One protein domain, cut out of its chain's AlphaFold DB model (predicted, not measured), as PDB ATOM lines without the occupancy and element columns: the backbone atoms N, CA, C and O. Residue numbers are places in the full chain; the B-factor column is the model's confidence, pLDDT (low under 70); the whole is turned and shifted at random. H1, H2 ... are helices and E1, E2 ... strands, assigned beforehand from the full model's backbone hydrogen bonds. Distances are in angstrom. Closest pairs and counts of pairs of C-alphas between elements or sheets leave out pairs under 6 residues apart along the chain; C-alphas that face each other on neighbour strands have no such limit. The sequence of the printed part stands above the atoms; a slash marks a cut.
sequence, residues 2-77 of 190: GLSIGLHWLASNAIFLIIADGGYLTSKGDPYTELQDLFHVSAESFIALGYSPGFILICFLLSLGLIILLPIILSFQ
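AT A GLANCE: This is residues 2 to 77 of the 190 residues of an uncharacterized protein of fungal sp. No.14919 (UniProt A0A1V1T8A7). A thin rod: the two-stranded antiparallel ribbon E1-E2 has helices H1 and H3 as a narrow V at one end and a looped head with H2 at the other. Residues 64 to 77 stick out. The printed part has 76 residues, with three named helices and two strands, ordered H1, E1, H2, E2, H3; class mixed. It is extended, radius of gyration of the C-alphas 19.7 A, spanning 63 by 19 by 17 A.

IN THESE COORDINATES: H1, residues 2 to 14, starts at C-alpha 2 (89.769, 151.750, 135.498). E1 is residues 15 to 21, 19.7 A; H2, 33 to 38; E2, 45 to 51, 19.1 A. H3, 53 to 76, 34.6 A, ends at C-alpha 76 (68.796, 157.919, 126.768), with a 27 degrees kink near 68.

HOW THE PARTS SIT: Across E1 and E2, N 18 and O 48 are 2.8 A apart, within hydrogen-bond range. H1 touches residues 53 to 59 of H3 alone, closest C-alphas Ala 14 and Phe 55, 5.2 A, a shallow tilt of 23 degrees, opposite ways. In H1 and H2 every O i to N i+4 pair is within hydrogen-bond range; in H3, 18 of 20.

THE WHOLE: The printed part has no cut. The E1 to H2 link is long; pLDDT is under 70 at residues 22 to 35, 37, 40 to 41 and 43 to 44.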
ATOM      1  N   GLY A   2      90.138 152.483 134.266       75.62
ATOM      2  CA  GLY A   2      89.769 151.750 135.498       75.62
ATOM      3  C   GLY A   2      89.076 150.392 135.301       75.62
ATOM      4  O   GLY A   2      89.441 149.423 135.953       75.62
ATOM      5  N   LEU A   3      88.144 150.285 134.346       78.25
ATOM      6  CA  LEU A   3      87.444 149.030 134.023       78.25
ATOM      7  C   LEU A   3      88.397 147.921 133.547       78.25
ATOM      8  O   LEU A   3      88.292 146.786 133.988       78.25
ATOM      9  N   SER A   4      89.373 148.268 132.704       83.12
ATOM     10  CA  SER A   4      90.379 147.319 132.215       83.12
ATOM     11  C   SER A   4      91.290 146.828 133.337       83.12
ATOM     12  O   SER A   4      91.618 145.648 133.381       83.12
ATOM     13  N   ILE A   5      91.680 147.723 134.251       88.69
ATOM     14  CA  ILE A   5      92.513 147.385 135.413       88.69
ATOM     15  C   ILE A   5      91.733 146.474 136.368       88.69
ATOM     16  O   ILE A   5      92.266 145.471 136.831       88.69
ATOM     17  N   GLY A   6      90.452 146.777 136.604       84.62
ATOM     18  CA  GLY A   6      89.567 145.966 137.439       84.62
ATOM     19  C   GLY A   6      89.321 144.567 136.871       84.62
ATOM     20  O   GLY A   6      89.471 143.593 137.603       84.62
ATOM     21  N   LEU A   7      89.008 144.442 135.574       83.75
ATOM     22  CA  LEU A   7      88.842 143.128 134.935       83.75
ATOM     23  C   LEU A   7      90.144 142.327 134.932       83.75
ATOM     24  O   LEU A   7      90.109 141.126 135.181       83.75
ATOM     25  N   HIS A   8      91.282 142.974 134.675       85.94
ATOM     26  CA  HIS A   8      92.576 142.302 134.716       85.94
ATOM     27  C   HIS A   8      92.887 141.776 136.123       85.94
ATOM     28  O   HIS A   8      93.248 140.614 136.274       85.94
ATOM     29  N   TRP A   9      92.658 142.587 137.161       87.81
ATOM     30  CA  TRP A   9      92.814 142.153 138.550       87.81
ATOM     31  C   TRP A   9      91.873 140.995 138.903       87.81
ATOM     32  O   TRP A   9      92.295 140.015 139.514       87.81
ATOM     33  N   LEU A  10      90.607 141.074 138.488       85.25
ATOM     34  CA  LEU A  10      89.611 140.035 138.744       85.25
ATOM     35  C   LEU A  10      89.981 138.717 138.043       85.25
ATOM     36  O   LEU A  10      89.868 137.652 138.647       85.25
ATOM     37  N   ALA A  11      90.492 138.792 136.811       85.19
ATOM     38  CA  ALA A  11      90.979 137.639 136.058       85.19
ATOM     39  C   ALA A  11      92.201 136.985 136.724       85.19
ATOM     40  O   ALA A  11      92.241 135.762 136.837       85.19
ATOM     41  N   SER A  12      93.139 137.780 137.248       86.56
ATOM     42  CA  SER A  12      94.306 137.273 137.988       86.56
ATOM     43  C   SER A  12      93.942 136.563 139.297       86.56
ATOM     44  O   SER A  12      94.733 135.773 139.796       86.56
ATOM     45  N   ASN A  13      92.750 136.815 139.848       85.94
ATOM     46  CA  ASN A  13      92.225 136.105 141.021       85.94
ATOM     47  C   ASN A  13      91.289 134.937 140.650       85.94
ATOM     48  O   ASN A  13      90.914 134.144 141.514       85.94
ATOM     49  N   ALA A  14      90.893 134.818 139.379       88.69
ATOM     50  CA  ALA A  14      89.994 133.764 138.920       88.69
ATOM     51  C   ALA A  14      90.721 132.437 138.665       88.69
ATOM     52  O   ALA A  14      90.092 131.386 138.781       88.69
ATOM     53  N   ILE A  15      92.013 132.485 138.333       87.62
ATOM     54  CA  ILE A  15      92.841 131.327 137.990       87.62
ATOM     55  C   ILE A  15      94.069 131.336 138.897       87.62
ATOM     56  O   ILE A  15      94.770 132.341 138.974       87.62
ATOM     57  N   PHE A  16      94.340 130.223 139.568       86.50
ATOM     58  CA  PHE A  16      95.488 130.093 140.459       86.50
ATOM     59  C   PHE A  16      96.152 128.727 140.303       86.50
ATOM     60  O   PHE A  16      95.509 127.736 139.969       86.50
ATOM     61  N   LEU A  17      97.459 128.678 140.539       84.44
ATOM     62  CA  LEU A  17      98.234 127.441 140.546       84.44
ATOM     63  C   LEU A  17      98.264 126.872 141.963       84.44
ATOM     64  O   LEU A  17      98.585 127.579 142.917       84.44
ATOM     65  N   ILE A  18      97.928 125.595 142.090       81.94
ATOM     66  CA  ILE A  18      98.045 124.829 143.326       81.94
ATOM     67  C   ILE A  18      99.238 123.898 143.152       81.94
ATOM     68  O   ILE A  18      99.244 123.064 142.249       81.94
ATOM     69  N   ILE A  19     100.235 124.048 144.020       79.25
ATOM     70  CA  ILE A  19     101.409 123.181 144.068       79.25
ATOM     71  C   ILE A  19     101.373 122.465 145.414       79.25
ATOM     72  O   ILE A  19     101.416 123.111 146.462       79.25
ATOM     73  N   ALA A  20     101.247 121.142 145.385       74.94
ATOM     74  CA  ALA A  20     101.279 120.298 146.571       74.94
ATOM     75  C   ALA A  20     102.551 119.448 146.539       74.94
ATOM     76  O   ALA A  20     102.717 118.614 145.656       74.94
ATOM     77  N   ASP A  21     103.447 119.673 147.496       70.06
ATOM     78  CA  ASP A  21     104.675 118.895 147.651       70.06
ATOM     79  C   ASP A  21     104.453 117.766 148.668       70.06
ATOM     80  O   ASP A  21     103.820 117.981 149.706       70.06
ATOM     81  N   GLY A  22     104.938 116.558 148.370       66.56
ATOM     82  CA  GLY A  22     104.858 115.433 149.308       66.56
ATOM     83  C   GLY A  22     104.623 114.045 148.717       66.56
ATOM     84  O   GLY A  22     104.453 113.113 149.496       66.56
ATOM     85  N   GLY A  23     104.583 113.864 147.394       64.44
ATOM     86  CA  GLY A  23     104.568 112.536 146.751       64.44
ATOM     87  C   GLY A  23     103.340 111.656 147.031       64.44
ATOM     88  O   GLY A  23     103.295 110.500 146.628       64.44
ATOM     89  N   TYR A  24     102.324 112.168 147.735       60.75
ATOM     90  CA  TYR A  24     101.119 111.402 148.085       60.75
ATOM     91  C   TYR A  24     100.121 111.272 146.927       60.75
ATOM     92  O   TYR A  24      99.240 110.418 146.971       60.75
ATOM     93  N   LEU A  25     100.231 112.145 145.922       59.88
ATOM     94  CA  LEU A  25      99.293 112.257 144.800       59.88
ATOM     95  C   LEU A  25      99.949 111.974 143.441       59.88
ATOM     96  O   LEU A  25      99.271 112.062 142.422       59.88
ATOM     97  N   THR A  26     101.246 111.652 143.414       58.44
ATOM     98  CA  THR A  26     101.987 111.354 142.188       58.44
ATOM     99  C   THR A  26     101.693 109.920 141.752       58.44
ATOM    100  O   THR A  26     102.095 108.945 142.392       58.44
ATOM    101  N   SER A  27     100.949 109.765 140.657       58.12
ATOM    102  CA  SER A  27     100.761 108.459 140.034       58.12
ATOM    103  C   SER A  27     101.953 108.200 139.116       58.12
ATOM    104  O   SER A  27     102.323 109.035 138.290       58.12
ATOM    105  N   LYS A  28     102.599 107.035 139.253       54.06
ATOM    106  CA  LYS A  28     103.693 106.611 138.362       54.06
ATOM    107  C   LYS A  28     103.197 106.621 136.907       54.06
ATOM    108  O   LYS A  28     102.525 105.682 136.489       54.06
ATOM    109  N   GLY A  29     103.549 107.661 136.151       59.25
ATOM    110  CA  GLY A  29     103.173 107.830 134.742       59.25
ATOM    111  C   GLY A  29     102.527 109.172 134.379       59.25
ATOM    112  O   GLY A  29     102.056 109.307 133.252       59.25
ATOM    113  N   ASP A  30     102.485 110.143 135.293       59.72
ATOM    114  CA  ASP A  30     101.804 111.411 135.034       59.72
ATOM    115  C   ASP A  30     102.537 112.306 134.000       59.72
ATOM    116  O   ASP A  30     103.741 112.538 134.120       59.72
ATOM    117  N   PRO A  31     101.821 112.875 133.006       60.53
ATOM    118  CA  PRO A  31     102.382 113.680 131.908       60.53
ATOM    119  C   PRO A  31     102.899 115.073 132.327       60.53
ATOM    120  O   PRO A  31     103.215 115.899 131.477       60.53
ATOM    121  N   TYR A  32     102.971 115.363 133.628       61.50
ATOM    122  CA  TYR A  32     103.303 116.686 134.164       61.50
ATOM    123  C   TYR A  32     104.792 116.867 134.500       61.50
ATOM    124  O   TYR A  32     105.172 117.923 135.007       61.50
ATOM    125  N   THR A  33     105.648 115.890 134.181       63.09
ATOM    126  CA  THR A  33     107.108 115.975 134.377       63.09
ATOM    127  C   THR A  33     107.740 117.177 133.670       63.09
ATOM    128  O   THR A  33     108.677 117.767 134.197       63.09
ATOM    129  N   GLU A  34     107.201 117.607 132.523       65.19
ATOM    130  CA  GLU A  34     107.687 118.806 131.814       65.19
ATOM    131  C   GLU A  34     107.358 120.115 132.553       65.19
ATOM    132  O   GLU A  34     108.130 121.072 132.511       65.19
ATOM    133  N   LEU A  35     106.228 120.170 133.269       64.88
ATOM    134  CA  LEU A  35     105.863 121.341 134.073       64.88
ATOM    135  C   LEU A  35     106.674 121.402 135.370       64.88
ATOM    136  O   LEU A  35     107.026 122.489 135.819       64.88
ATOM    137  N   GLN A  36     106.996 120.251 135.960       70.12
ATOM    138  CA  GLN A  36     107.834 120.182 137.160       70.12
ATOM    139  C   GLN A  36     109.242 120.740 136.901       70.12
ATOM    140  O   GLN A  36     109.747 121.512 137.719       70.12
ATOM    141  N   ASP A  37     109.825 120.427 135.738       68.69
ATOM    142  CA  ASP A  37     111.137 120.938 135.323       68.69
ATOM    143  C   ASP A  37     111.094 122.455 135.046       68.69
ATOM    144  O   ASP A  37     111.963 123.207 135.484       68.69
ATOM    145  N   LEU A  38     110.012 122.951 134.426       73.19
ATOM    146  CA  LEU A  38     109.825 124.383 134.156       73.19
ATOM    147  C   LEU A  38     109.713 125.230 135.436       73.19
ATOM    148  O   LEU A  38     110.255 126.337 135.507       73.19
ATOM    149  N   PHE A  39     109.004 124.730 136.450       71.75
ATOM    150  CA  PHE A  39     108.807 125.439 137.718       71.75
ATOM    151  C   PHE A  39     109.899 125.141 138.764       71.75
ATOM    152  O   PHE A  39     109.825 125.686 139.865       71.75
ATOM    153  N   HIS A  40     110.922 124.337 138.428       68.88
ATOM    154  CA  HIS A  40     111.983 123.883 139.343       68.88
ATOM    155  C   HIS A  40     111.439 123.300 140.661       68.88
ATOM    156  O   HIS A  40     111.972 123.563 141.743       68.88
ATOM    157  N   VAL A  41     110.350 122.533 140.592       68.94
ATOM    158  CA  VAL A  41     109.723 121.930 141.777       68.94
ATOM    159  C   VAL A  41     110.146 120.462 141.881       68.94
ATOM    160  O   VAL A  41     110.453 119.823 140.880       68.94
ATOM    161  N   SER A  42     110.192 119.931 143.105       70.06
ATOM    162  CA  SER A  42     110.499 118.522 143.387       70.06
ATOM    163  C   SER A  42     109.706 117.573 142.475       70.06
ATOM    164  O   SER A  42     108.515 117.790 142.242       70.06
ATOM    165  N   ALA A  43     110.345 116.498 141.998       65.00
ATOM    166  CA  ALA A  43     109.726 115.481 141.134       65.00
ATOM    167  C   ALA A  43     108.495 114.805 141.777       65.00
ATOM    168  O   ALA A  43     107.654 114.233 141.089       65.00
ATOM    169  N   GLU A  44     108.362 114.929 143.099       66.81
ATOM    170  CA  GLU A  44     107.240 114.422 143.891       66.81
ATOM    171  C   GLU A  44     106.149 115.482 144.158       66.81
ATOM    172  O   GLU A  44     105.318 115.322 145.057       66.81
ATOM    173  N   SER A  45     106.143 116.581 143.400       70.44
ATOM    174  CA  SER A  45     105.148 117.646 143.533       70.44
ATOM    175  C   SER A  45     104.012 117.518 142.519       70.44
ATOM    176  O   SER A  45     104.204 117.253 141.331       70.44
ATOM    177  N   PHE A  46     102.793 117.736 142.996       73.75
ATOM    178  CA  PHE A  46     101.587 117.782 142.188       73.75
ATOM    179  C   PHE A  46     101.256 119.235 141.838       73.75
ATOM    180  O   PHE A  46     101.108 120.073 142.730       73.75
ATOM    181  N   ILE A  47     101.122 119.527 140.542       76.38
ATOM    182  CA  ILE A  47     100.736 120.843 140.024       76.38
ATOM    183  C   ILE A  47      99.324 120.733 139.450       76.38
ATOM    184  O   ILE A  47      99.082 119.960 138.525       76.38
ATOM    185  N   ALA A  48      98.398 121.534 139.968       80.25
ATOM    186  CA  ALA A  48      97.046 121.651 139.441       80.25
ATOM    187  C   ALA A  48      96.671 123.107 139.184       80.25
ATOM    188  O   ALA A  48      97.089 124.023 139.895       80.25
ATOM    189  N   LEU A  49      95.829 123.311 138.174       83.94
ATOM    190  CA  LEU A  49      95.216 124.602 137.907       83.94
ATOM    191  C   LEU A  49      93.888 124.680 138.668       83.94
ATOM    192  O   LEU A  49      92.944 123.942 138.383       83.94
ATOM    193  N   GLY A  50      93.827 125.560 139.660       84.88
ATOM    194  CA  GLY A  50      92.607 125.914 140.367       84.88
ATOM    195  C   GLY A  50      91.896 127.076 139.683       84.88
ATOM    196  O   GLY A  50      92.519 127.955 139.083       84.88
ATOM    197  N   TYR A  51      90.572 127.103 139.795       89.00
ATOM    198  CA  TYR A  51      89.774 128.256 139.404       89.00
ATOM    199  C   TYR A  51      88.774 128.609 140.499       89.00
ATOM    200  O   TYR A  51      88.319 127.740 141.244       89.00
ATOM    201  N   SER A  52      88.426 129.891 140.602       91.88
ATOM    202  CA  SER A  52      87.448 130.371 141.574       91.88
ATOM    203  C   SER A  52      86.095 130.638 140.904       91.88
ATOM    204  O   SER A  52      85.966 131.615 140.157       91.88
ATOM    205  N   PRO A  53      85.056 129.817 141.171       88.56
ATOM    206  CA  PRO A  53      83.742 129.975 140.545       88.56
ATOM    207  C   PRO A  53      83.111 131.348 140.799       88.56
ATOM    208  O   PRO A  53      82.450 131.896 139.921       88.56
ATOM    209  N   GLY A  54      83.344 131.924 141.983       91.31
ATOM    210  CA  GLY A  54      82.803 133.233 142.352       91.31
ATOM    211  C   GLY A  54      83.357 134.363 141.483       91.31
ATOM    212  O   GLY A  54      82.593 135.171 140.963       91.31
ATOM    213  N   PHE A  55      84.672 134.389 141.258       89.81
ATOM    214  CA  PHE A  55      85.307 135.407 140.415       89.81
ATOM    215  C   PHE A  55      84.882 135.275 138.949       89.81
ATOM    216  O   PHE A  55      84.587 136.280 138.304       89.81
ATOM    217  N   ILE A  56      84.760 134.042 138.446       89.19
ATOM    218  CA  ILE A  56      84.259 133.776 137.089       89.19
ATOM    219  C   ILE A  56      82.815 134.271 136.929       89.19
ATOM    220  O   ILE A  56      82.496 134.934 135.940       89.19
ATOM    221  N   LEU A  57      81.952 134.011 137.915       91.56
ATOM    222  CA  LEU A  57      80.568 134.484 137.900       91.56
ATOM    223  C   LEU A  57      80.498 136.018 137.876       91.56
ATOM    224  O   LEU A  57      79.733 136.587 137.097       91.56
ATOM    225  N   ILE A  58      81.325 136.695 138.677       90.56
ATOM    226  CA  ILE A  58      81.389 138.164 138.697       90.56
ATOM    227  C   ILE A  58      81.850 138.706 137.334       90.56
ATOM    228  O   ILE A  58      81.217 139.622 136.809       90.56
ATOM    229  N   CYS A  59      82.889 138.125 136.719       87.44
ATOM    230  CA  CYS A  59      83.330 138.495 135.366       87.44
ATOM    231  C   CYS A  59      82.191 138.389 134.340       87.44
ATOM    232  O   CYS A  59      82.004 139.289 133.514       87.44
ATOM    233  N   PHE A  60      81.422 137.300 134.395       88.56
ATOM    234  CA  PHE A  60      80.309 137.062 133.481       88.56
ATOM    235  C   PHE A  60      79.189 138.095 133.660       88.56
ATOM    236  O   PHE A  60      78.739 138.695 132.683       88.56
ATOM    237  N   LEU A  61      78.791 138.368 134.906       90.81
ATOM    238  CA  LEU A  61      77.756 139.357 135.217       90.81
ATOM    239  C   LEU A  61      78.167 140.778 134.812       90.81
ATOM    240  O   LEU A  61      77.349 141.512 134.260       90.81
ATOM    241  N   LEU A  62      79.429 141.159 135.031       88.94
ATOM    242  CA  LEU A  62      79.951 142.458 134.593       88.94
ATOM    243  C   LEU A  62      79.935 142.588 133.069       88.94
ATOM    244  O   LEU A  62      79.535 143.627 132.547       88.94
ATOM    245  N   SER A  63      80.329 141.532 132.357       87.31
ATOM    246  CA  SER A  63      80.331 141.519 130.891       87.31
ATOM    247  C   SER A  63      78.912 141.652 130.334       87.31
ATOM    248  O   SER A  63      78.660 142.500 129.479       87.31
ATOM    249  N   LEU A  64      77.966 140.876 130.872       88.56
ATOM    250  CA  LEU A  64      76.557 140.945 130.486       88.56
ATOM    251  C   LEU A  64      75.959 142.323 130.798       88.56
ATOM    252  O   LEU A  64      75.286 142.917 129.957       88.56
ATOM    253  N   GLY A  65      76.260 142.850 131.986       88.69
ATOM    254  CA  GLY A  65      75.869 144.186 132.407       88.69
ATOM    255  C   GLY A  65      76.351 145.241 131.422       88.69
ATOM    256  O   GLY A  65      75.531 145.988 130.913       88.69
ATOM    257  N   LEU A  66      77.638 145.276 131.077       86.56
ATOM    258  CA  LEU A  66      78.182 146.267 130.142       86.56
ATOM    259  C   LEU A  66      77.546 146.184 128.750       86.56
ATOM    260  O   LEU A  66      77.203 147.221 128.187       86.56
ATOM    261  N   ILE A  67      77.355 144.976 128.215       87.88
ATOM    262  CA  ILE A  67      76.759 144.781 126.885       87.88
ATOM    263  C   ILE A  67      75.312 145.286 126.845       87.88
ATOM    264  O   ILE A  67      74.898 145.859 125.841       87.88
ATOM    265  N   ILE A  68      74.551 145.105 127.926       87.12
ATOM    266  CA  ILE A  68      73.137 145.502 127.990       87.12
ATOM    267  C   ILE A  68      72.980 146.969 128.418       87.12
ATOM    268  O   ILE A  68      72.200 147.705 127.818       87.12
ATOM    269  N   LEU A  69      73.719 147.430 129.429       84.69
ATOM    270  CA  LEU A  69      73.604 148.795 129.949       84.69
ATOM    271  C   LEU A  69      74.096 149.832 128.942       84.69
ATOM    272  O   LEU A  69      73.536 150.922 128.889       84.69
ATOM    273  N   LEU A  70      75.140 149.530 128.165       83.50
ATOM    274  CA  LEU A  70      75.736 150.486 127.233       83.50
ATOM    275  C   LEU A  70      74.737 150.985 126.168       83.50
ATOM    276  O   LEU A  70      74.556 152.201 126.089       83.50
ATOM    277  N   PRO A  71      74.039 150.129 125.392       81.31
ATOM    278  CA  PRO A  71      73.044 150.598 124.430       81.31
ATOM    279  C   PRO A  71      71.849 151.267 125.115       81.31
ATOM    280  O   PRO A  71      71.315 152.232 124.578       81.31
ATOM    281  N   ILE A  72      71.461 150.825 126.318       85.50
ATOM    282  CA  ILE A  72      70.382 151.460 127.090       85.50
ATOM    283  C   ILE A  72      70.774 152.891 127.487       85.50
ATOM    284  O   ILE A  72      70.015 153.829 127.252       85.50
ATOM    285  N   ILE A  73      71.976 153.094 128.028       83.25
ATOM    286  CA  ILE A  73      72.487 154.427 128.380       83.25
ATOM    287  C   ILE A  73      72.607 155.304 127.131       83.25
ATOM    288  O   ILE A  73      72.206 156.467 127.163       83.25
ATOM    289  N   LEU A  74      73.119 154.753 126.027       80.56
ATOM    290  CA  LEU A  74      73.201 155.474 124.758       80.56
ATOM    291  C   LEU A  74      71.812 155.838 124.216       80.56
ATOM    292  O   LEU A  74      71.654 156.927 123.679       80.56
ATOM    293  N   SER A  75      70.790 155.005 124.426       76.88
ATOM    294  CA  SER A  75      69.414 155.313 124.009       76.88
ATOM    295  C   SER A  75      68.813 156.509 124.756       76.88
ATOM    296  O   SER A  75      68.028 157.269 124.189       76.88
ATOM    297  N   PHE A  76      69.216 156.737 126.012       76.56
ATOM    298  CA  PHE A  76      68.796 157.919 126.768       76.56
ATOM    299  C   PHE A  76      69.526 159.191 126.342       76.56
ATOM    300  O   PHE A  76      69.027 160.296 126.586       76.56
ATOM    301  N   GLN A  77      70.678 159.066 125.679       74.06
ATOM    302  CA  GLN A  77      71.321 160.198 125.031       74.06
ATOM    303  C   GLN A  77      70.551 160.521 123.755       74.06
ATOM    304  O   GLN A  77      70.892 160.088 122.660       74.06
TER     305      GLN A  77